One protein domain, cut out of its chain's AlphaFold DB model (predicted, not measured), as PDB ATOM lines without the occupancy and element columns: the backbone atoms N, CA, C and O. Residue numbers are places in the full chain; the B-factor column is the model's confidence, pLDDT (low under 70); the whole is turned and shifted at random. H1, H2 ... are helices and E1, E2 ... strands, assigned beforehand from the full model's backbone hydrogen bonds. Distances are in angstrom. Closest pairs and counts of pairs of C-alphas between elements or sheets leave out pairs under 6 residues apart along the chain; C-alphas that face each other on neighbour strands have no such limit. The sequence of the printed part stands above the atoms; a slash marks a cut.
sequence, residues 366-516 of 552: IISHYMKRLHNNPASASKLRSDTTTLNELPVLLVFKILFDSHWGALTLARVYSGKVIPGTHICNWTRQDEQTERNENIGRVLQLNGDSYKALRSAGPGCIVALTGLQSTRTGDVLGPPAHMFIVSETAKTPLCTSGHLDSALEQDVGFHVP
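Overview. This is residues 366 to 516 of the 552 residues of the protein "Tr-type G domain-containing protein" of Schistocephalus solidus (UniProt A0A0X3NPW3). What would one see first? A strongly twisted, curled sheet of seven strands wraps part of the way round without closing, its edge strands E3 and E5 apart; H1 covers part of one face, while H2, H3 and much of the long link 482 to 504 lie off the sheet. What is it made of? The printed part has 151 residues, with named elements in the order H1 H2 E1 E2 E3 E4 E5 E6 E7 H3; the sheet's order is E3 E7 E1 E2 E6 E4 E5, antiparallel throughout. The class is mixed, helices and strands, with 63 residues, under half, in named elements. How large is it? It is compact, with a radius of gyration of the C-alphas of 15.6 A and spans of 51 by 42 by 27 A.

Along the chain. Where does the printed part begin? H1, residues 366 to 376, begins at C-alpha 366 (161.981, 151.555, 230.278) and is 15.5 A long; H2 is residues 378 to 381. Where are the strands? E1, residues 396 to 405, is 24.4 A long and bends by 68 degrees at residue 400; E2, residues 409 to 418, is 26.1 A long. Then come E3, residues 426 to 429, E4, 446 to 450, E5, 453 to 457, E6, 465 to 468, and E7, 479 to 481. What comes last? H3, residues 505 to 511, ends at C-alpha 511 (159.544, 156.364, 231.561).

Arrangement. How does H1 stand to the sheet? H1 is on one face, two layers of helix and sheet, over E1 at a height over the sheet of 9.6 A; it runs along the strands, only just, at 29.6 degrees to E1 on the local plane. The closest C-alphas of H1 and E1 are those of Ile 367 and Leu 398, 7.5 A apart. How do the strands pair? E1 and E2 form a hairpin with N 403 and O 411 at 2.8 A, and E4 and E5 another with N 448 and O 455 at 2.8 A. E7 pairs with E1 through N 397 and O 480, 2.8 A, and with E3 through N 428 and O 481, 2.8 A. What of the helices? H1 and H3 have every O i to N i+4 pair within hydrogen-bond range; H2 is too short for one. H1 and H3 are close but not clearly touching, with the C-alphas of Ile 366 and Val 511 closest at 5.5 A.

Size, cuts and confidence. How far does it reach? The two C-alphas farthest apart, those of Asp 452 and Thr 492, are 51.4 A apart, and the printed part has no cut. Which links are long? Those from H2 to E1, E3 to E4 and E7 to H3. Where is confidence low? The mean pLDDT of the printed part is 73.8, and residues 376 to 392, 433 to 439, 451 to 452 and 485 to 516 are under 70.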
ATOM      1  N   ILE A 366     161.346 151.671 231.601       83.31
ATOM      2  CA  ILE A 366     161.981 151.555 230.278       83.31
ATOM      3  C   ILE A 366     162.270 150.096 229.892       83.31
ATOM      4  O   ILE A 366     161.980 149.670 228.776       83.31
ATOM      5  N   ILE A 367     162.770 149.289 230.828       87.56
ATOM      6  CA  ILE A 367     163.041 147.865 230.604       87.56
ATOM      7  C   ILE A 367     161.735 147.090 230.466       87.56
ATOM      8  O   ILE A 367     161.599 146.280 229.550       87.56
ATOM      9  N   SER A 368     160.750 147.378 231.319       86.44
ATOM     10  CA  SER A 368     159.405 146.803 231.226       86.44
ATOM     11  C   SER A 368     158.790 147.029 229.843       86.44
ATOM     12  O   SER A 368     158.191 146.115 229.277       86.44
ATOM     13  N   HIS A 369     158.960 148.223 229.271       83.62
ATOM     14  CA  HIS A 369     158.488 148.564 227.929       83.62
ATOM     15  C   HIS A 369     159.153 147.716 226.839       83.62
ATOM     16  O   HIS A 369     158.459 147.058 226.058       83.62
ATOM     17  N   TYR A 370     160.488 147.660 226.815       82.31
ATOM     18  CA  TYR A 370     161.219 146.858 225.828       82.31
ATOM     19  C   TYR A 370     160.949 145.356 225.975       82.31
ATOM     20  O   TYR A 370     160.751 144.667 224.974       82.31
ATOM     21  N   MET A 371     160.856 144.846 227.206       82.19
ATOM     22  CA  MET A 371     160.491 143.452 227.452       82.19
ATOM     23  C   MET A 371     159.072 143.147 226.962       82.19
ATOM     24  O   MET A 371     158.873 142.128 226.306       82.19
ATOM     25  N   LYS A 372     158.086 144.022 227.197       81.38
ATOM     26  CA  LYS A 372     156.723 143.846 226.657       81.38
ATOM     27  C   LYS A 372     156.715 143.831 225.129       81.38
ATOM     28  O   LYS A 372     156.080 142.959 224.542       81.38
ATOM     29  N   ARG A 373     157.450 144.741 224.476       76.31
ATOM     30  CA  ARG A 373     157.599 144.745 223.007       76.31
ATOM     31  C   ARG A 373     158.213 143.443 222.491       76.31
ATOM     32  O   ARG A 373     157.728 142.904 221.501       76.31
ATOM     33  N   LEU A 374     159.235 142.921 223.172       74.94
ATOM     34  CA  LEU A 374     159.877 141.655 222.812       74.94
ATOM     35  C   LEU A 374     158.888 140.478 222.852       74.94
ATOM     36  O   LEU A 374     158.884 139.665 221.928       74.94
ATOM     37  N   HIS A 375     158.044 140.408 223.887       71.44
ATOM     38  CA  HIS A 375     157.053 139.338 224.065       71.44
ATOM     39  C   HIS A 375     155.841 139.474 223.133       71.44
ATOM     40  O   HIS A 375     155.327 138.470 222.651       71.44
ATOM     41  N   ASN A 376     155.397 140.703 222.854       67.94
ATOM     42  CA  ASN A 376     154.207 140.970 222.039       67.94
ATOM     43  C   ASN A 376     154.478 140.940 220.527       67.94
ATOM     44  O   ASN A 376     153.543 141.073 219.738       67.94
ATOM     45  N   ASN A 377     155.735 140.800 220.096       64.62
ATOM     46  CA  ASN A 377     156.057 140.761 218.677       64.62
ATOM     47  C   ASN A 377     155.626 139.407 218.060       64.62
ATOM     48  O   ASN A 377     156.126 138.362 218.483       64.62
ATOM     49  N   PRO A 378     154.755 139.380 217.032       52.19
ATOM     50  CA  PRO A 378     154.348 138.137 216.366       52.19
ATOM     51  C   PRO A 378     155.525 137.350 215.746       52.19
ATOM     52  O   PRO A 378     155.457 136.122 215.655       52.19
ATOM     53  N   ALA A 379     156.631 138.028 215.404       54.12
ATOM     54  CA  ALA A 379     157.892 137.413 214.966       54.12
ATOM     55  C   ALA A 379     158.644 136.676 216.096       54.12
ATOM     56  O   ALA A 379     159.405 135.748 215.839       54.12
ATOM     57  N   SER A 380     158.427 137.072 217.354       52.84
ATOM     58  CA  SER A 380     158.963 136.401 218.548       52.84
ATOM     59  C   SER A 380     158.152 135.157 218.923       52.84
ATOM     60  O   SER A 380     158.707 134.189 219.437       52.84
ATOM     61  N   ALA A 381     156.838 135.174 218.661       49.88
ATOM     62  CA  ALA A 381     155.922 134.072 218.963       49.88
ATOM     63  C   ALA A 381     156.026 132.900 217.966       49.88
ATOM     64  O   ALA A 381     155.664 131.771 218.296       49.88
ATOM     65  N   SER A 382     156.537 133.147 216.754       47.50
ATOM     66  CA  SER A 382     156.668 132.149 215.690       47.50
ATOM     67  C   SER A 382     158.140 131.918 215.315       47.50
ATOM     68  O   SER A 382     158.655 132.472 214.355       47.50
ATOM     69  N   LYS A 383     158.794 131.031 216.082       51.09
ATOM     70  CA  LYS A 383     160.153 130.480 215.885       51.09
ATOM     71  C   LYS A 383     161.315 131.488 215.985       51.09
ATOM     72  O   LYS A 383     161.582 132.272 215.079       51.09
ATOM     73  N   LEU A 384     162.125 131.346 217.040       55.88
ATOM     74  CA  LEU A 384     163.540 131.727 216.964       55.88
ATOM     75  C   LEU A 384     164.218 130.903 215.856       55.88
ATOM     76  O   LEU A 384     163.840 129.759 215.611       55.88
ATOM     77  N   ARG A 385     165.262 131.447 215.216       53.06
ATOM     78  CA  ARG A 385     166.035 130.732 214.176       53.06
ATOM     79  C   ARG A 385     166.660 129.402 214.652       53.06
ATOM     80  O   ARG A 385     167.141 128.639 213.822       53.06
ATOM     81  N   SER A 386     166.647 129.121 215.959       51.53
ATOM     82  CA  SER A 386     167.062 127.853 216.568       51.53
ATOM     83  C   SER A 386     165.939 127.286 217.445       51.53
ATOM     84  O   SER A 386     165.484 127.992 218.348       51.53
ATOM     85  N   ASP A 387     165.585 126.010 217.274       47.00
ATOM     86  CA  ASP A 387     164.561 125.291 218.065       47.00
ATOM     87  C   ASP A 387     164.888 125.156 219.576       47.00
ATOM     88  O   ASP A 387     164.093 124.610 220.336       47.00
ATOM     89  N   THR A 388     166.048 125.637 220.042       48.78
ATOM     90  CA  THR A 388     166.540 125.438 221.423       48.78
ATOM     91  C   THR A 388     166.409 126.663 222.332       48.78
ATOM     92  O   THR A 388     166.463 126.499 223.545       48.78
ATOM     93  N   THR A 389     166.242 127.871 221.788       54.66
ATOM     94  CA  THR A 389     166.337 129.107 222.586       54.66
ATOM     95  C   THR A 389     164.943 129.660 222.892       54.66
ATOM     96  O   THR A 389     164.178 129.946 221.972       54.66
ATOM     97  N   THR A 390     164.595 129.820 224.170       60.41
ATOM     98  CA  THR A 390     163.302 130.399 224.590       60.41
ATOM     99  C   THR A 390     163.378 131.926 224.715       60.41
ATOM    100  O   THR A 390     164.449 132.493 224.909       60.41
ATOM    101  N   LEU A 391     162.240 132.631 224.640       58.09
ATOM    102  CA  LEU A 391     162.193 134.100 224.787       58.09
ATOM    103  C   LEU A 391     162.790 134.598 226.115       58.09
ATOM    104  O   LEU A 391     163.410 135.659 226.150       58.09
ATOM    105  N   ASN A 392     162.676 133.798 227.179       61.16
ATOM    106  CA  ASN A 392     163.258 134.085 228.493       61.16
ATOM    107  C   ASN A 392     164.794 133.981 228.527       61.16
ATOM    108  O   ASN A 392     165.420 134.443 229.482       61.16
ATOM    109  N   GLU A 393     165.417 133.390 227.505       72.06
ATOM    110  CA  GLU A 393     166.873 133.241 227.399       72.06
ATOM    111  C   GLU A 393     167.538 134.395 226.637       72.06
ATOM    112  O   GLU A 393     168.766 134.523 226.670       72.06
ATOM    113  N   LEU A 394     166.748 135.274 226.010       83.25
ATOM    114  CA  LEU A 394     167.266 136.413 225.262       83.25
ATOM    115  C   LEU A 394     167.757 137.535 226.192       83.25
ATOM    116  O   LEU A 394     167.014 137.962 227.088       83.25
ATOM    117  N   PRO A 395     169.000 138.017 225.998       90.12
ATOM    118  CA  PRO A 395     169.616 138.976 226.899       90.12
ATOM    119  C   PRO A 395     168.980 140.357 226.746       90.12
ATOM    120  O   PRO A 395     168.959 140.907 225.651       90.12
ATOM    121  N   VAL A 396     168.511 140.939 227.849       91.88
ATOM    122  CA  VAL A 396     168.107 142.353 227.913       91.88
ATOM    123  C   VAL A 396     168.905 143.013 229.024       91.88
ATOM    124  O   VAL A 396     168.883 142.536 230.162       91.88
ATOM    125  N   LEU A 397     169.621 144.084 228.693       93.81
ATOM    126  CA  LEU A 397     170.516 144.777 229.607       93.81
ATOM    127  C   LEU A 397     170.204 146.268 229.675       93.81
ATOM    128  O   LEU A 397     169.833 146.874 228.674       93.81
ATOM    129  N   LEU A 398     170.443 146.857 230.845       93.38
ATOM    130  CA  LEU A 398     170.489 148.304 231.025       93.38
ATOM    131  C   LEU A 398     171.913 148.737 231.344       93.38
ATOM    132  O   LEU A 398     172.491 148.263 232.324       93.38
ATOM    133  N   VAL A 399     172.457 149.647 230.546       92.62
ATOM    134  CA  VAL A 399     173.758 150.268 230.791       92.62
ATOM    135  C   VAL A 399     173.562 151.476 231.684       92.62
ATOM    136  O   VAL A 399     172.814 152.388 231.348       92.62
ATOM    137  N   PHE A 400     174.265 151.513 232.809       90.56
ATOM    138  CA  PHE A 400     174.154 152.622 233.760       90.56
ATOM    139  C   PHE A 400     175.454 153.385 233.952       90.56
ATOM    140  O   PHE A 400     175.419 154.480 234.508       90.56
ATOM    141  N   LYS A 401     176.582 152.830 233.495       89.31
ATOM    142  CA  LYS A 401     177.879 153.479 233.627       89.31
ATOM    143  C   LYS A 401     178.883 152.984 232.597       89.31
ATOM    144  O   LYS A 401     178.862 151.821 232.198       89.31
ATOM    145  N   ILE A 402     179.796 153.863 232.204       89.69
ATOM    146  CA  ILE A 402     180.967 153.520 231.401       89.69
ATOM    147  C   ILE A 402     182.208 153.956 232.164       89.69
ATOM    148  O   ILE A 402     182.258 155.057 232.693       89.69
ATOM    149  N   LEU A 403     183.180 153.057 232.249       86.69
ATOM    150  CA  LEU A 403     184.466 153.272 232.896       86.69
ATOM    151  C   LEU A 403     185.574 153.076 231.866       86.69
ATOM    152  O   LEU A 403     185.449 152.244 230.968       86.69
ATOM    153  N   PHE A 404     186.675 153.801 232.007       85.00
ATOM    154  CA  PHE A 404     187.873 153.574 231.208       85.00
ATOM    155  C   PHE A 404     188.970 153.020 232.105       85.00
ATOM    156  O   PHE A 404     189.522 153.730 232.937       85.00
ATOM    157  N   ASP A 405     189.282 151.743 231.919       83.94
ATOM    158  CA  ASP A 405     190.363 151.066 232.616       83.94
ATOM    159  C   ASP A 405     191.636 151.048 231.756       83.94
ATOM    160  O   ASP A 405     191.585 150.910 230.529       83.94
ATOM    161  N   SER A 406     192.797 151.168 232.402       81.69
ATOM    162  CA  SER A 406     194.095 151.209 231.715       81.69
ATOM    163  C   SER A 406     194.442 149.901 230.992       81.69
ATOM    164  O   SER A 406     195.106 149.932 229.954       81.69
ATOM    165  N   HIS A 407     193.979 148.758 231.507       82.75
ATOM    166  CA  HIS A 407     194.265 147.436 230.961       82.75
ATOM    167  C   HIS A 407     193.160 146.953 230.016       82.75
ATOM    168  O   HIS A 407     193.442 146.452 228.926       82.75
ATOM    169  N   TRP A 408     191.897 147.105 230.419       82.81
ATOM    170  CA  TRP A 408     190.740 146.597 229.678       82.81
ATOM    171  C   TRP A 408     190.138 147.597 228.686       82.81
ATOM    172  O   TRP A 408     189.318 147.210 227.848       82.81
ATOM    173  N   GLY A 409     190.545 148.867 228.739       86.50
ATOM    174  CA  GLY A 409     189.967 149.934 227.931       86.50
ATOM    175  C   GLY A 409     188.566 150.318 228.413       86.50
ATOM    176  O   GLY A 409     188.303 150.386 229.610       86.50
ATOM    177  N   ALA A 410     187.654 150.595 227.478       88.56
ATOM    178  CA  ALA A 410     186.283 150.975 227.811       88.56
ATOM    179  C   ALA A 410     185.490 149.778 228.370       88.56
ATOM    180  O   ALA A 410     185.208 148.809 227.658       88.56
ATOM    181  N   LEU A 411     185.099 149.881 229.635       92.31
ATOM    182  CA  LEU A 411     184.230 148.966 230.357       92.31
ATOM    183  C   LEU A 411     182.813 149.534 230.397       92.31
ATOM    184  O   LEU A 411     182.580 150.634 230.883       92.31
ATOM    185  N   THR A 412     181.846 148.768 229.904       93.69
ATOM    186  CA  THR A 412     180.425 149.119 229.969       93.69
ATOM    187  C   THR A 412     179.771 148.364 231.117       93.69
ATOM    188  O   THR A 412     179.631 147.143 231.056       93.69
ATOM    189  N   LEU A 413     179.391 149.074 232.174       93.81
ATOM    190  CA  LEU A 413     178.716 148.505 233.332       93.81
ATOM    191  C   LEU A 413     177.218 148.419 233.046       93.81
ATOM    192  O   LEU A 413     176.560 149.416 232.733       93.81
ATOM    193  N   ALA A 414     176.687 147.206 233.155       94.25
ATOM    194  CA  ALA A 414     175.310 146.910 232.820       94.25
ATOM    195  C   ALA A 414     174.671 145.937 233.812       94.25
ATOM    196  O   ALA A 414     175.322 145.036 234.350       94.25
ATOM    197  N   ARG A 415     173.362 146.096 234.009       95.06
ATOM    198  CA  ARG A 415     172.516 145.126 234.704       95.06
ATOM    199  C   ARG A 415     171.794 144.248 233.694       95.06
ATOM    200  O   ARG A 415     171.136 144.756 232.788       95.06
ATOM    201  N   VAL A 416     171.869 142.932 233.883       94.12
ATOM    202  CA  VAL A 416     171.123 141.949 233.085       94.12
ATOM    203  C   VAL A 416     169.729 141.770 233.693       94.12
ATOM    204  O   VAL A 416     169.608 141.390 234.856       94.12
ATOM    205  N   TYR A 417     168.666 142.023 232.934       91.81
ATOM    206  CA  TYR A 417     167.273 141.865 233.388       91.81
ATOM    207  C   TYR A 417     166.608 140.591 232.870       91.81
ATOM    208  O   TYR A 417     165.755 140.019 233.548       91.81
ATOM    209  N   SER A 418     167.019 140.132 231.691       89.75
ATOM    210  CA  SER A 418     166.515 138.918 231.051       89.75
ATOM    211  C   SER A 418     167.649 138.185 230.356       89.75
ATOM    212  O   SER A 418     168.654 138.806 230.007       89.75
ATOM    213  N   GLY A 419     167.470 136.881 230.155       88.12
ATOM    214  CA  GLY A 419     168.384 136.035 229.409       88.12
ATOM    215  C   GLY A 419     169.768 135.873 230.012       88.12
ATOM    216  O   GLY A 419     170.016 136.144 231.189       88.12
ATOM    217  N   LYS A 420     170.681 135.368 229.184       88.50
ATOM    218  CA  LYS A 420     172.052 135.063 229.585       88.50
ATOM    219  C   LYS A 420     173.040 135.716 228.637       88.50
ATOM    220  O   LYS A 420     172.936 135.597 227.421       88.50
ATOM    221  N   VAL A 421     174.038 136.360 229.221       91.06
ATOM    222  CA  VAL A 421     175.114 137.028 228.498       91.06
ATOM    223  C   VAL A 421     176.357 136.161 228.585       91.06
ATOM    224  O   VAL A 421     176.779 135.794 229.685       91.06
ATOM    225  N   ILE A 422     176.946 135.831 227.438       92.44
ATOM    226  CA  ILE A 422     178.211 135.100 227.339       92.44
ATOM    227  C   ILE A 422     179.217 135.905 226.505       92.44
ATOM    228  O   ILE A 422     178.824 136.729 225.680       92.44
ATOM    229  N   PRO A 423     180.529 135.697 226.690       93.94
ATOM    230  CA  PRO A 423     181.520 136.226 225.759       93.94
ATOM    231  C   PRO A 423     181.212 135.781 224.319       93.94
ATOM    232  O   PRO A 423     181.003 134.595 224.071       93.94
ATOM    233  N   GLY A 424     181.194 136.727 223.383       90.12
ATOM    234  CA  GLY A 424     180.809 136.537 221.983       90.12
ATOM    235  C   GLY A 424     179.320 136.754 221.684       90.12
ATOM    236  O   GLY A 424     178.908 136.571 220.541       90.12
ATOM    237  N   THR A 425     178.492 137.108 222.677       89.50
ATOM    238  CA  THR A 425     177.083 137.441 222.432       89.50
ATOM    239  C   THR A 425     176.975 138.709 221.581       89.50
ATOM    240  O   THR A 425     177.475 139.772 221.957       89.50
ATOM    241  N   HIS A 426     176.259 138.598 220.462       89.25
ATOM    242  CA  HIS A 426     175.852 139.737 219.647       89.25
ATOM    243  C   HIS A 426     174.666 140.453 220.286       89.25
ATOM    244  O   HIS A 426     173.657 139.824 220.610       89.25
ATOM    245  N   ILE A 427     174.781 141.767 220.425       90.06
ATOM    246  CA  ILE A 427     173.751 142.629 220.996       90.06
ATOM    247  C   ILE A 427     173.534 143.854 220.113       90.06
ATOM    248  O   ILE A 427     174.393 144.241 219.326       90.06
ATOM    249  N   CYS A 428     172.363 144.456 220.241       87.06
ATOM    250  CA  CYS A 428     171.985 145.671 219.544       87.06
ATOM    251  C   CYS A 428     171.494 146.701 220.560       87.06
ATOM    252  O   CYS A 428     170.857 146.348 221.557       87.06
ATOM    253  N   ASN A 429     171.805 147.967 220.304       86.50
ATOM    254  CA  ASN A 429     171.281 149.085 221.067       86.50
ATOM    255  C   ASN A 429     169.832 149.349 220.633       86.50
ATOM    256  O   ASN A 429     169.552 149.520 219.450       86.50
ATOM    257  N   TRP A 430     168.901 149.335 221.583       82.62
ATOM    258  CA  TRP A 430     167.478 149.548 221.320       82.62
ATOM    259  C   TRP A 430     167.014 150.979 221.592       82.62
ATOM    260  O   TRP A 430     165.908 151.325 221.189       82.62
ATOM    261  N   THR A 431     167.828 151.800 222.260       78.50
ATOM    262  CA  THR A 431     167.475 153.174 222.637       78.50
ATOM    263  C   THR A 431     167.891 154.212 221.607       78.50
ATOM    264  O   THR A 431     167.153 155.172 221.412       78.50
ATOM    265  N   ARG A 432     169.048 154.062 220.947       70.75
ATOM    266  CA  ARG A 432     169.556 155.069 219.993       70.75
ATOM    267  C   ARG A 432     169.623 154.550 218.560       70.75
ATOM    268  O   ARG A 432     170.190 153.489 218.308       70.75
ATOM    269  N   GLN A 433     169.102 155.344 217.624       57.00
ATOM    270  CA  GLN A 433     169.007 155.034 216.190       57.00
ATOM    271  C   GLN A 433     169.814 156.022 215.323       57.00
ATOM    272  O   GLN A 433     169.318 156.525 214.321       57.00
ATOM    273  N   ASP A 434     171.057 156.322 215.706       56.22
ATOM    274  CA  ASP A 434     172.003 157.010 214.821       56.22
ATOM    275  C   ASP A 434     172.643 155.989 213.854       56.22
ATOM    276  O   ASP A 434     172.845 154.826 214.213       56.22
ATOM    277  N   GLU A 435     173.078 156.408 212.658       46.75
ATOM    278  CA  GLU A 435     173.736 155.532 211.657       46.75
ATOM    279  C   GLU A 435     174.979 154.780 212.204       46.75
ATOM    280  O   GLU A 435     175.402 153.751 211.669       46.75
ATOM    281  N   GLN A 436     175.587 155.273 213.293       48.75
ATOM    282  CA  GLN A 436     176.691 154.603 213.994       48.75
ATOM    283  C   GLN A 436     176.226 153.588 215.060       48.75
ATOM    284  O   GLN A 436     176.989 152.673 215.388       48.75
ATOM    285  N   THR A 437     175.009 153.721 215.598       52.44
ATOM    286  CA  THR A 437     174.428 152.864 216.652       52.44
ATOM    287  C   THR A 437     173.505 151.768 216.116       52.44
ATOM    288  O   THR A 437     173.229 150.823 216.846       52.44
ATOM    289  N   GLU A 438     173.120 151.806 214.835       52.03
ATOM    290  CA  GLU A 438     172.443 150.685 214.148       52.03
ATOM    291  C   GLU A 438     173.315 149.419 214.028       52.03
ATOM    292  O   GLU A 438     172.856 148.344 213.626       52.03
ATOM    293  N   ARG A 439     174.606 149.525 214.354       62.78
ATOM    294  CA  ARG A 439     175.545 148.412 214.259       62.78
ATOM    295  C   ARG A 439     175.383 147.478 215.449       62.78
ATOM    296  O   ARG A 439     175.565 147.873 216.595       62.78
ATOM    297  N   ASN A 440     175.139 146.205 215.147       80.88
ATOM    298  CA  ASN A 440     175.252 145.134 216.128       80.88
ATOM    299  C   ASN A 440     176.659 145.161 216.738       80.88
ATOM    300  O   ASN A 440     177.660 145.090 216.021       80.88
ATOM    301  N   GLU A 441     176.722 145.228 218.059       89.06
ATOM    302  CA  GLU A 441     177.961 145.169 218.818       89.06
ATOM    303  C   GLU A 441     178.184 143.741 219.325       89.06
ATOM    304  O   GLU A 441     177.257 142.932 219.437       89.06
ATOM    305  N   ASN A 442     179.440 143.401 219.604       91.19
ATOM    306  CA  ASN A 442     179.802 142.087 220.121       91.19
ATOM    307  C   ASN A 442     180.430 142.229 221.506       91.19
ATOM    308  O   ASN A 442     181.388 142.981 221.689       91.19
ATOM    309  N   ILE A 443     179.909 141.473 222.470       94.00
ATOM    310  CA  ILE A 443     180.442 141.435 223.828       94.00
ATOM    311  C   ILE A 443     181.734 140.620 223.822       94.00
ATOM    312  O   ILE A 443     181.717 139.404 223.654       94.00
ATOM    313  N   GLY A 444     182.876 141.266 224.049       92.88
ATOM    314  CA  GLY A 444     184.178 140.597 224.072       92.88
ATOM    315  C   GLY A 444     184.369 139.724 225.314       92.88
ATOM    316  O   GLY A 444     184.635 138.522 225.225       92.88
ATOM    317  N   ARG A 445     184.247 140.327 226.498       93.88
ATOM    318  CA  ARG A 445     184.362 139.669 227.807       93.88
ATOM    319  C   ARG A 445     183.251 140.145 228.733       93.88
ATOM    320  O   ARG A 445     182.795 141.280 228.632       93.88
ATOM    321  N   VAL A 446     182.879 139.264 229.657       94.56
ATOM    322  CA  VAL A 446     181.985 139.556 230.780       94.56
ATOM    323  C   VAL A 446     182.826 139.494 232.047       94.56
ATOM    324  O   VAL A 446     183.468 138.475 232.302       94.56
ATOM    325  N   LEU A 447     182.857 140.575 232.815       91.62
ATOM    326  CA  LEU A 447     183.690 140.732 234.001       91.62
ATOM    327  C   LEU A 447     182.807 141.011 235.223       91.62
ATOM    328  O   LEU A 447     181.852 141.784 235.161       91.62
ATOM    329  N   GLN A 448     183.139 140.381 236.344       88.25
ATOM    330  CA  GLN A 448     182.632 140.723 237.667       88.25
ATOM    331  C   GLN A 448     183.581 141.734 238.309       88.25
ATOM    332  O   GLN A 448     184.799 141.557 238.231       88.25
ATOM    333  N   LEU A 449     183.024 142.770 238.931       84.25
ATOM    334  CA  LEU A 449     183.791 143.784 239.647       84.25
ATOM    335  C   LEU A 449     183.978 143.341 241.101       84.25
ATOM    336  O   LEU A 449     182.992 143.185 241.821       84.25
ATOM    337  N   ASN A 450     185.223 143.151 241.525       75.19
ATOM    338  CA  ASN A 450     185.595 142.760 242.881       75.19
ATOM    339  C   ASN A 450     186.508 143.842 243.473       75.19
ATOM    340  O   ASN A 450     187.714 143.633 243.610       75.19
ATOM    341  N   GLY A 451     185.940 145.011 243.778       67.62
ATOM    342  CA  GLY A 451     186.718 146.138 244.287       67.62
ATOM    343  C   GLY A 451     187.674 146.689 243.228       67.62
ATOM    344  O   GLY A 451     187.227 147.200 242.205       67.62
ATOM    345  N   ASP A 452     188.973 146.536 243.467       66.44
ATOM    346  CA  ASP A 452     190.082 146.963 242.604       66.44
ATOM    347  C   ASP A 452     190.401 145.968 241.476       66.44
ATOM    348  O   ASP A 452     191.179 146.268 240.568       66.44
ATOM    349  N   SER A 453     189.811 144.772 241.515       75.38
ATOM    350  CA  SER A 453     190.112 143.694 240.577       75.38
ATOM    351  C   SER A 453     188.897 143.261 239.757       75.38
ATOM    352  O   SER A 453     187.742 143.334 240.184       75.38
ATOM    353  N   TYR A 454     189.166 142.750 238.554       83.94
ATOM    354  CA  TYR A 454     188.147 142.211 237.657       83.94
ATOM    355  C   TYR A 454     188.292 140.698 237.520       83.94
ATOM    356  O   TYR A 454     189.354 140.186 237.156       83.94
ATOM    357  N   LYS A 455     187.197 139.966 237.736       86.44
ATOM    358  CA  LYS A 455     187.144 138.513 237.532       86.44
ATOM    359  C   LYS A 455     186.375 138.189 236.256       86.44
ATOM    360  O   LYS A 455     185.190 138.486 236.140       86.44
ATOM    361  N   ALA A 456     187.025 137.529 235.300       90.19
ATOM    362  CA  ALA A 456     186.358 137.101 234.075       90.19
ATOM    363  C   ALA A 456     185.307 136.012 234.350       90.19
ATOM    364  O   ALA A 456     185.607 134.968 234.935       90.19
ATOM    365  N   LEU A 457     184.085 136.244 233.878       89.62
ATOM    366  CA  LEU A 457     182.960 135.326 233.981       89.62
ATOM    367  C   LEU A 457     182.746 134.569 232.669       89.62
ATOM    368  O   LEU A 457     182.895 135.102 231.570       89.62
ATOM    369  N   ARG A 458     182.322 133.309 232.791       88.56
ATOM    370  CA  ARG A 458     181.851 132.509 231.647       88.56
ATOM    371  C   ARG A 458     180.496 132.976 231.133       88.56
ATOM    372  O   ARG A 458     180.207 132.845 229.950       88.56
ATOM    373  N   SER A 459     179.658 133.459 232.043       89.56
ATOM    374  CA  SER A 459     178.317 133.926 231.741       89.56
ATOM    375  C   SER A 459     177.742 134.740 232.885       89.56
ATOM    376  O   SER A 459     178.064 134.446 234.037       89.56
ATOM    377  N   ALA A 460     176.817 135.641 232.577       90.81
ATOM    378  CA  ALA A 460     175.997 136.351 233.553       90.81
ATOM    379  C   ALA A 460     174.510 136.160 233.236       90.81
ATOM    380  O   ALA A 460     174.111 136.237 232.074       90.81
ATOM    381  N   GLY A 461     173.717 135.852 234.262       90.38
ATOM    382  CA  GLY A 461     172.267 135.684 234.155       90.38
ATOM    383  C   GLY A 461     171.487 136.900 234.665       90.38
ATOM    384  O   GLY A 461     172.095 137.898 235.064       90.38
ATOM    385  N   PRO A 462     170.145 136.815 234.691       90.81
ATOM    386  CA  PRO A 462     169.286 137.896 235.156       90.81
ATOM    387  C   PRO A 462     169.559 138.255 236.617       90.81
ATOM    388  O   PRO A 462     169.719 137.379 237.463       90.81
ATOM    389  N   GLY A 463     169.562 139.548 236.919       90.81
ATOM    390  CA  GLY A 463     169.869 140.094 238.236       90.81
ATOM    391  C   GLY A 463     171.342 140.437 238.444       90.81
ATOM    392  O   GLY A 463     171.628 141.247 239.316       90.81
ATOM    393  N   CYS A 464     172.270 139.899 237.647       92.06
ATOM    394  CA  CYS A 464     173.688 140.220 237.792       92.06
ATOM    395  C   CYS A 464     174.016 141.626 237.267       92.06
ATOM    396  O   CYS A 464     173.584 142.016 236.177       92.06
ATOM    397  N   ILE A 465     174.865 142.338 238.008       93.50
ATOM    398  CA  ILE A 465     175.551 143.553 237.552       93.50
ATOM    399  C   ILE A 465     176.972 143.174 237.124       93.50
ATOM    400  O   ILE A 465     177.700 142.546 237.897       93.50
ATOM    401  N   VAL A 466     177.350 143.522 235.892       93.62
ATOM    402  CA  VAL A 466     178.616 143.118 235.260       93.62
ATOM    403  C   VAL A 466     179.249 144.254 234.462       93.62
ATOM    404  O   VAL A 466     178.560 145.167 234.017       93.62
ATOM    405  N   ALA A 467     180.558 144.159 234.234       93.75
ATOM    406  CA  ALA A 467     181.283 144.987 233.278       93.75
ATOM    407  C   ALA A 467     181.507 144.217 231.968       93.75
ATOM    408  O   ALA A 467     181.921 143.055 231.969       93.75
ATOM    409  N   LEU A 468     181.228 144.864 230.841       94.94
ATOM    410  CA  LEU A 468     181.337 144.305 229.496       94.94
ATOM    411  C   LEU A 468     182.433 145.022 228.710       94.94
ATOM    412  O   LEU A 468     182.551 146.245 228.779       94.94
ATOM    413  N   THR A 469     183.201 144.270 227.923       94.62
ATOM    414  CA  THR A 469     184.185 144.830 226.981       94.62
ATOM    415  C   THR A 469     183.714 144.676 225.535       94.62
ATOM    416  O   THR A 469     182.857 143.847 225.232       94.62
ATOM    417  N   GLY A 470     184.315 145.439 224.619       89.94
ATOM    418  CA  GLY A 470     184.099 145.295 223.171       89.94
ATOM    419  C   GLY A 470     183.023 146.209 222.586       89.94
ATOM    420  O   GLY A 470     182.952 146.333 221.366       89.94
ATOM    421  N   LEU A 471     182.263 146.904 223.435       90.75
ATOM    422  CA  LEU A 471     181.270 147.887 223.010       90.75
ATOM    423  C   LEU A 471     181.962 149.220 222.699       90.75
ATOM    424  O   LEU A 471     182.718 149.752 223.517       90.75
ATOM    425  N   GLN A 472     181.733 149.750 221.506       85.81
ATOM    426  CA  GLN A 472     182.341 150.960 220.961       85.81
ATOM    427  C   GLN A 472     181.378 152.148 220.959       85.81
ATOM    428  O   GLN A 472     181.814 153.259 221.261       85.81
ATOM    429  N   SER A 473     180.097 151.930 220.646       85.62
ATOM    430  CA  SER A 473     179.114 153.013 220.472       85.62
ATOM    431  C   SER A 473     178.129 153.144 221.636       85.62
ATOM    432  O   SER A 473     177.643 154.248 221.883       85.62
ATOM    433  N   THR A 474     177.884 152.065 222.385       89.00
ATOM    434  CA  THR A 474     177.056 152.067 223.603       89.00
ATOM    435  C   THR A 474     177.461 153.177 224.581       89.00
ATOM    436  O   THR A 474     178.639 153.280 224.936       89.00
ATOM    437  N   ARG A 475     176.493 153.961 225.073       88.12
ATOM    438  CA  ARG A 475     176.682 155.002 226.100       88.12
ATOM    439  C   ARG A 475     175.907 154.682 227.381       88.12
ATOM    440  O   ARG A 475     175.059 153.790 227.418       88.12
ATOM    441  N   THR A 476     176.171 155.455 228.426       88.00
ATOM    442  CA  THR A 476     175.381 155.422 229.660       88.00
ATOM    443  C   THR A 476     173.893 155.689 229.377       88.00
ATOM    444  O   THR A 476     173.549 156.595 228.614       88.00
ATOM    445  N   GLY A 477     173.014 154.890 229.992       85.25
ATOM    446  CA  GLY A 477     171.555 154.958 229.849       85.25
ATOM    447  C   GLY A 477     170.967 154.059 228.756       85.25
ATOM    448  O   GLY A 477     169.745 153.941 228.676       85.25
ATOM    449  N   ASP A 478     171.797 153.419 227.928       87.38
ATOM    450  CA  ASP A 478     171.305 152.614 226.810       87.38
ATOM    451  C   ASP A 478     170.699 151.275 227.244       87.38
ATOM    452  O   ASP A 478     171.189 150.605 228.159       87.38
ATOM    453  N   VAL A 479     169.651 150.855 226.531       90.12
ATOM    454  CA  VAL A 479     169.082 149.507 226.657       90.12
ATOM    455  C   VAL A 479     169.615 148.648 225.524       90.12
ATOM    456  O   VAL A 479     169.481 148.996 224.352       90.12
ATOM    457  N   LEU A 480     170.204 147.509 225.877       90.94
ATOM    458  CA  LEU A 480     170.775 146.565 224.924       90.94
ATOM    459  C   LEU A 480     169.926 145.296 224.888       90.94
ATOM    460  O   LEU A 480     169.516 144.789 225.935       90.94
ATOM    461  N   GLY A 481     169.702 144.753 223.697       89.31
ATOM    462  CA  GLY A 481     168.941 143.522 223.517       89.31
ATOM    463  C   GLY A 481     169.390 142.694 222.315       89.31
ATOM    464  O   GLY A 481     170.372 143.043 221.650       89.31
ATOM    465  N   PRO A 482     168.716 141.569 222.019       85.56
ATOM    466  CA  PRO A 482     169.017 140.762 220.846       85.56
ATOM    467  C   PRO A 482     168.841 141.558 219.536       85.56
ATOM    468  O   PRO A 482     167.892 142.338 219.397       85.56
ATOM    469  N   PRO A 483     169.717 141.339 218.541       81.88
ATOM    470  CA  PRO A 483     169.574 141.909 217.205       81.88
ATOM    471  C   PRO A 483     168.294 141.478 216.472       81.88
ATOM    472  O   PRO A 483     167.844 140.339 216.611       81.88
ATOM    473  N   ALA A 484     167.780 142.330 215.573       71.25
ATOM    474  CA  ALA A 484     166.594 142.036 214.755       71.25
ATOM    475  C   ALA A 484     166.693 140.725 213.951       71.25
ATOM    476  O   ALA A 484     165.705 140.012 213.805       71.25
ATOM    477  N   HIS A 485     167.883 140.382 213.444       66.25
ATOM    478  CA  HIS A 485     168.083 139.199 212.598       66.25
ATOM    479  C   HIS A 485     167.918 137.863 213.344       66.25
ATOM    480  O   HIS A 485     167.880 136.813 212.703       66.25
ATOM    481  N   MET A 486     167.855 137.882 214.680       63.75
ATOM    482  CA  MET A 486     167.627 136.691 215.501       63.75
ATOM    483  C   MET A 486     166.158 136.229 215.462       63.75
ATOM    484  O   MET A 486     165.867 135.071 215.774       63.75
ATOM    485  N   PHE A 487     165.252 137.105 215.016       63.81
ATOM    486  CA  PHE A 487     163.823 136.843 214.860       63.81
ATOM    487  C   PHE A 487     163.480 136.506 213.403       63.81
ATOM    488  O   PHE A 487     164.110 137.007 212.464       63.81
ATOM    489  N   ILE A 488     162.480 135.645 213.192       53.75
ATOM    490  CA  ILE A 488     161.930 135.398 211.855       53.75
ATOM    491  C   ILE A 488     160.992 136.555 211.520       53.75
ATOM    492  O   ILE A 488     159.887 136.655 212.041       53.75
ATOM    493  N   VAL A 489     161.442 137.450 210.647       48.75
ATOM    494  CA  VAL A 489     160.592 138.514 210.110       48.75
ATOM    495  C   VAL A 489     159.663 137.876 209.075       48.75
ATOM    496  O   VAL A 489     160.132 137.467 208.013       48.75
ATOM    497  N   SER A 490     158.364 137.742 209.369       41.56
ATOM    498  CA  SER A 490     157.393 137.453 208.306       41.56
ATOM    499  C   SER A 490     157.263 138.692 207.417       41.56
ATOM    500  O   SER A 490     157.257 139.816 207.919       41.56
ATOM    501  N   GLU A 491     157.113 138.503 206.103       44.19
ATOM    502  CA  GLU A 491     156.955 139.586 205.108       44.19
ATOM    503  C   GLU A 491     155.761 140.528 205.390       44.19
ATOM    504  O   GLU A 491     155.626 141.585 204.779       44.19
ATOM    505  N   THR A 492     154.901 140.174 206.347       43.50
ATOM    506  CA  THR A 492     153.730 140.938 206.791       43.50
ATOM    507  C   THR A 492     153.962 141.797 208.042       43.50
ATOM    508  O   THR A 492     153.146 142.680 208.321       43.50
ATOM    509  N   ALA A 493     155.056 141.606 208.787       43.69
ATOM    510  CA  ALA A 493     155.388 142.416 209.959       43.69
ATOM    511  C   ALA A 493     156.135 143.686 209.520       43.69
ATOM    512  O   ALA A 493     157.356 143.700 209.396       43.69
ATOM    513  N   LYS A 494     155.395 144.773 209.271       41.03
ATOM    514  CA  LYS A 494     155.935 146.046 208.748       41.03
ATOM    515  C   LYS A 494     156.902 146.796 209.678       41.03
ATOM    516  O   LYS A 494     157.307 147.903 209.340       41.03
ATOM    517  N   THR A 495     157.287 146.236 210.821       43.97
ATOM    518  CA  THR A 495     158.023 146.968 211.851       43.97
ATOM    519  C   THR A 495     158.917 146.054 212.706       43.97
ATOM    520  O   THR A 495     158.468 145.463 213.690       43.97
ATOM    521  N   PRO A 496     160.205 145.893 212.353       47.50
ATOM    522  CA  PRO A 496     161.186 145.264 213.233       47.50
ATOM    523  C   PRO A 496     161.233 145.950 214.608       47.50
ATOM    524  O   PRO A 496     161.108 147.170 214.694       47.50
ATOM    525  N   LEU A 497     161.488 145.183 215.680       52.81
ATOM    526  CA  LEU A 497     161.739 145.703 217.043       52.81
ATOM    527  C   LEU A 497     162.777 146.840 217.057       52.81
ATOM    528  O   LEU A 497     162.724 147.712 217.917       52.81
ATOM    529  N   CYS A 498     163.696 146.814 216.089       45.75
ATOM    530  CA  CYS A 498     164.765 147.785 215.910       45.75
ATOM    531  C   CYS A 498     164.410 148.957 214.978       45.75
ATOM    532  O   CYS A 498     165.196 149.891 214.924       45.75
ATOM    533  N   THR A 499     163.297 148.939 214.229       42.91
ATOM    534  CA  THR A 499     163.070 149.909 213.132       42.91
ATOM    535  C   THR A 499     161.637 150.436 212.999       42.91
ATOM    536  O   THR A 499     161.193 150.717 211.889       42.91
ATOM    537  N   SER A 500     160.888 150.647 214.085       40.69
ATOM    538  CA  SER A 500     159.759 151.584 213.978       40.69
ATOM    539  C   SER A 500     159.303 152.182 215.298       40.69
ATOM    540  O   SER A 500     158.991 151.457 216.246       40.69
ATOM    541  N   GLY A 501     159.124 153.497 215.273       40.97
ATOM    542  CA  GLY A 501     158.484 154.262 216.326       40.97
ATOM    543  C   GLY A 501     159.472 154.603 217.424       40.97
ATOM    544  O   GLY A 501     159.668 153.804 218.346       40.97
ATOM    545  N   HIS A 502     160.028 155.818 217.327       42.12
ATOM    546  CA  HIS A 502     160.371 156.632 218.491       42.12
ATOM    547  C   HIS A 502     159.477 156.220 219.669       42.12
ATOM    548  O   HIS A 502     158.259 156.072 219.501       42.12
ATOM    549  N   LEU A 503     160.052 155.998 220.856       47.47
ATOM    550  CA  LEU A 503     159.225 156.193 222.040       47.47
ATOM    551  C   LEU A 503     158.574 157.565 221.855       47.47
ATOM    552  O   LEU A 503     159.277 158.514 221.505       47.47
ATOM    553  N   ASP A 504     157.250 157.663 222.016       43.50
ATOM    554  CA  ASP A 504     156.621 158.977 222.109       43.50
ATOM    555  C   ASP A 504     157.488 159.796 223.063       43.50
ATOM    556  O   ASP A 504     157.821 159.317 224.148       43.50
ATOM    557  N   SER A 505     157.907 160.993 222.662       46.78
ATOM    558  CA  SER A 505     158.774 161.847 223.483       46.78
ATOM    559  C   SER A 505     158.201 162.067 224.894       46.78
ATOM    560  O   SER A 505     158.942 162.338 225.833       46.78
ATOM    561  N   ALA A 506     156.885 161.880 225.053       40.72
ATOM    562  CA  ALA A 506     156.179 161.799 226.327       40.72
ATOM    563  C   ALA A 506     156.589 160.588 227.194       40.72
ATOM    564  O   ALA A 506     156.834 160.749 228.381       40.72
ATOM    565  N   LEU A 507     156.743 159.385 226.624       46.34
ATOM    566  CA  LEU A 507     157.232 158.201 227.340       46.34
ATOM    567  C   LEU A 507     158.738 158.287 227.629       46.34
ATOM    568  O   LEU A 507     159.169 157.819 228.670       46.34
ATOM    569  N   GLU A 508     159.567 158.904 226.787       47.69
ATOM    570  CA  GLU A 508     160.971 159.160 227.166       47.69
ATOM    571  C   GLU A 508     161.088 160.110 228.369       47.69
ATOM    572  O   GLU A 508     161.966 159.915 229.210       47.69
ATOM    573  N   GLN A 509     160.171 161.077 228.492       44.81
ATOM    574  CA  GLN A 509     160.081 161.990 229.637       44.81
ATOM    575  C   GLN A 509     159.453 161.346 230.888       44.81
ATOM    576  O   GLN A 509     159.908 161.639 231.992       44.81
ATOM    577  N   ASP A 510     158.468 160.454 230.726       41.06
ATOM    578  CA  ASP A 510     157.743 159.804 231.836       41.06
ATOM    579  C   ASP A 510     158.339 158.446 232.278       41.06
ATOM    580  O   ASP A 510     158.073 157.975 233.384       41.06
ATOM    581  N   VAL A 511     159.122 157.780 231.421       45.56
ATOM    582  CA  VAL A 511     159.544 156.364 231.561       45.56
ATOM    583  C   VAL A 511     161.072 156.207 231.461       45.56
ATOM    584  O   VAL A 511     161.618 155.198 231.919       45.56
ATOM    585  N   GLY A 512     161.766 157.190 230.875       49.34
ATOM    586  CA  GLY A 512     163.218 157.221 230.698       49.34
ATOM    587  C   GLY A 512     163.961 158.003 231.784       49.34
ATOM    588  O   GLY A 512     163.389 158.756 232.569       49.34
ATOM    589  N   PHE A 513     165.281 157.818 231.833       57.28
ATOM    590  CA  PHE A 513     166.170 158.627 232.665       57.28
ATOM    591  C   PHE A 513     166.055 160.100 232.260       57.28
ATOM    592  O   PHE A 513     166.510 160.468 231.179       57.28
ATOM    593  N   HIS A 514     165.486 160.951 233.121       60.09
ATOM    594  CA  HIS A 514     165.490 162.394 232.887       60.09
ATOM    595  C   HIS A 514     166.924 162.920 233.011       60.09
ATOM    596  O   HIS A 514     167.432 163.146 234.110       60.09
ATOM    597  N   VAL A 515     167.596 163.068 231.872       65.94
ATOM    598  CA  VAL A 515     168.895 163.730 231.789       65.94
ATOM    599  C   VAL A 515     168.622 165.233 231.713       65.94
ATOM    600  O   VAL A 515     168.037 165.681 230.724       65.94
ATOM    601  N   PRO A 516     168.983 166.020 232.742       65.44
ATOM    602  CA  PRO A 516     168.790 167.459 232.694       65.44
ATOM    603  C   PRO A 516     169.624 168.053 231.555       65.44
ATOM    604  O   PRO A 516     170.745 167.613 231.292       65.44
TER     605      PRO A 516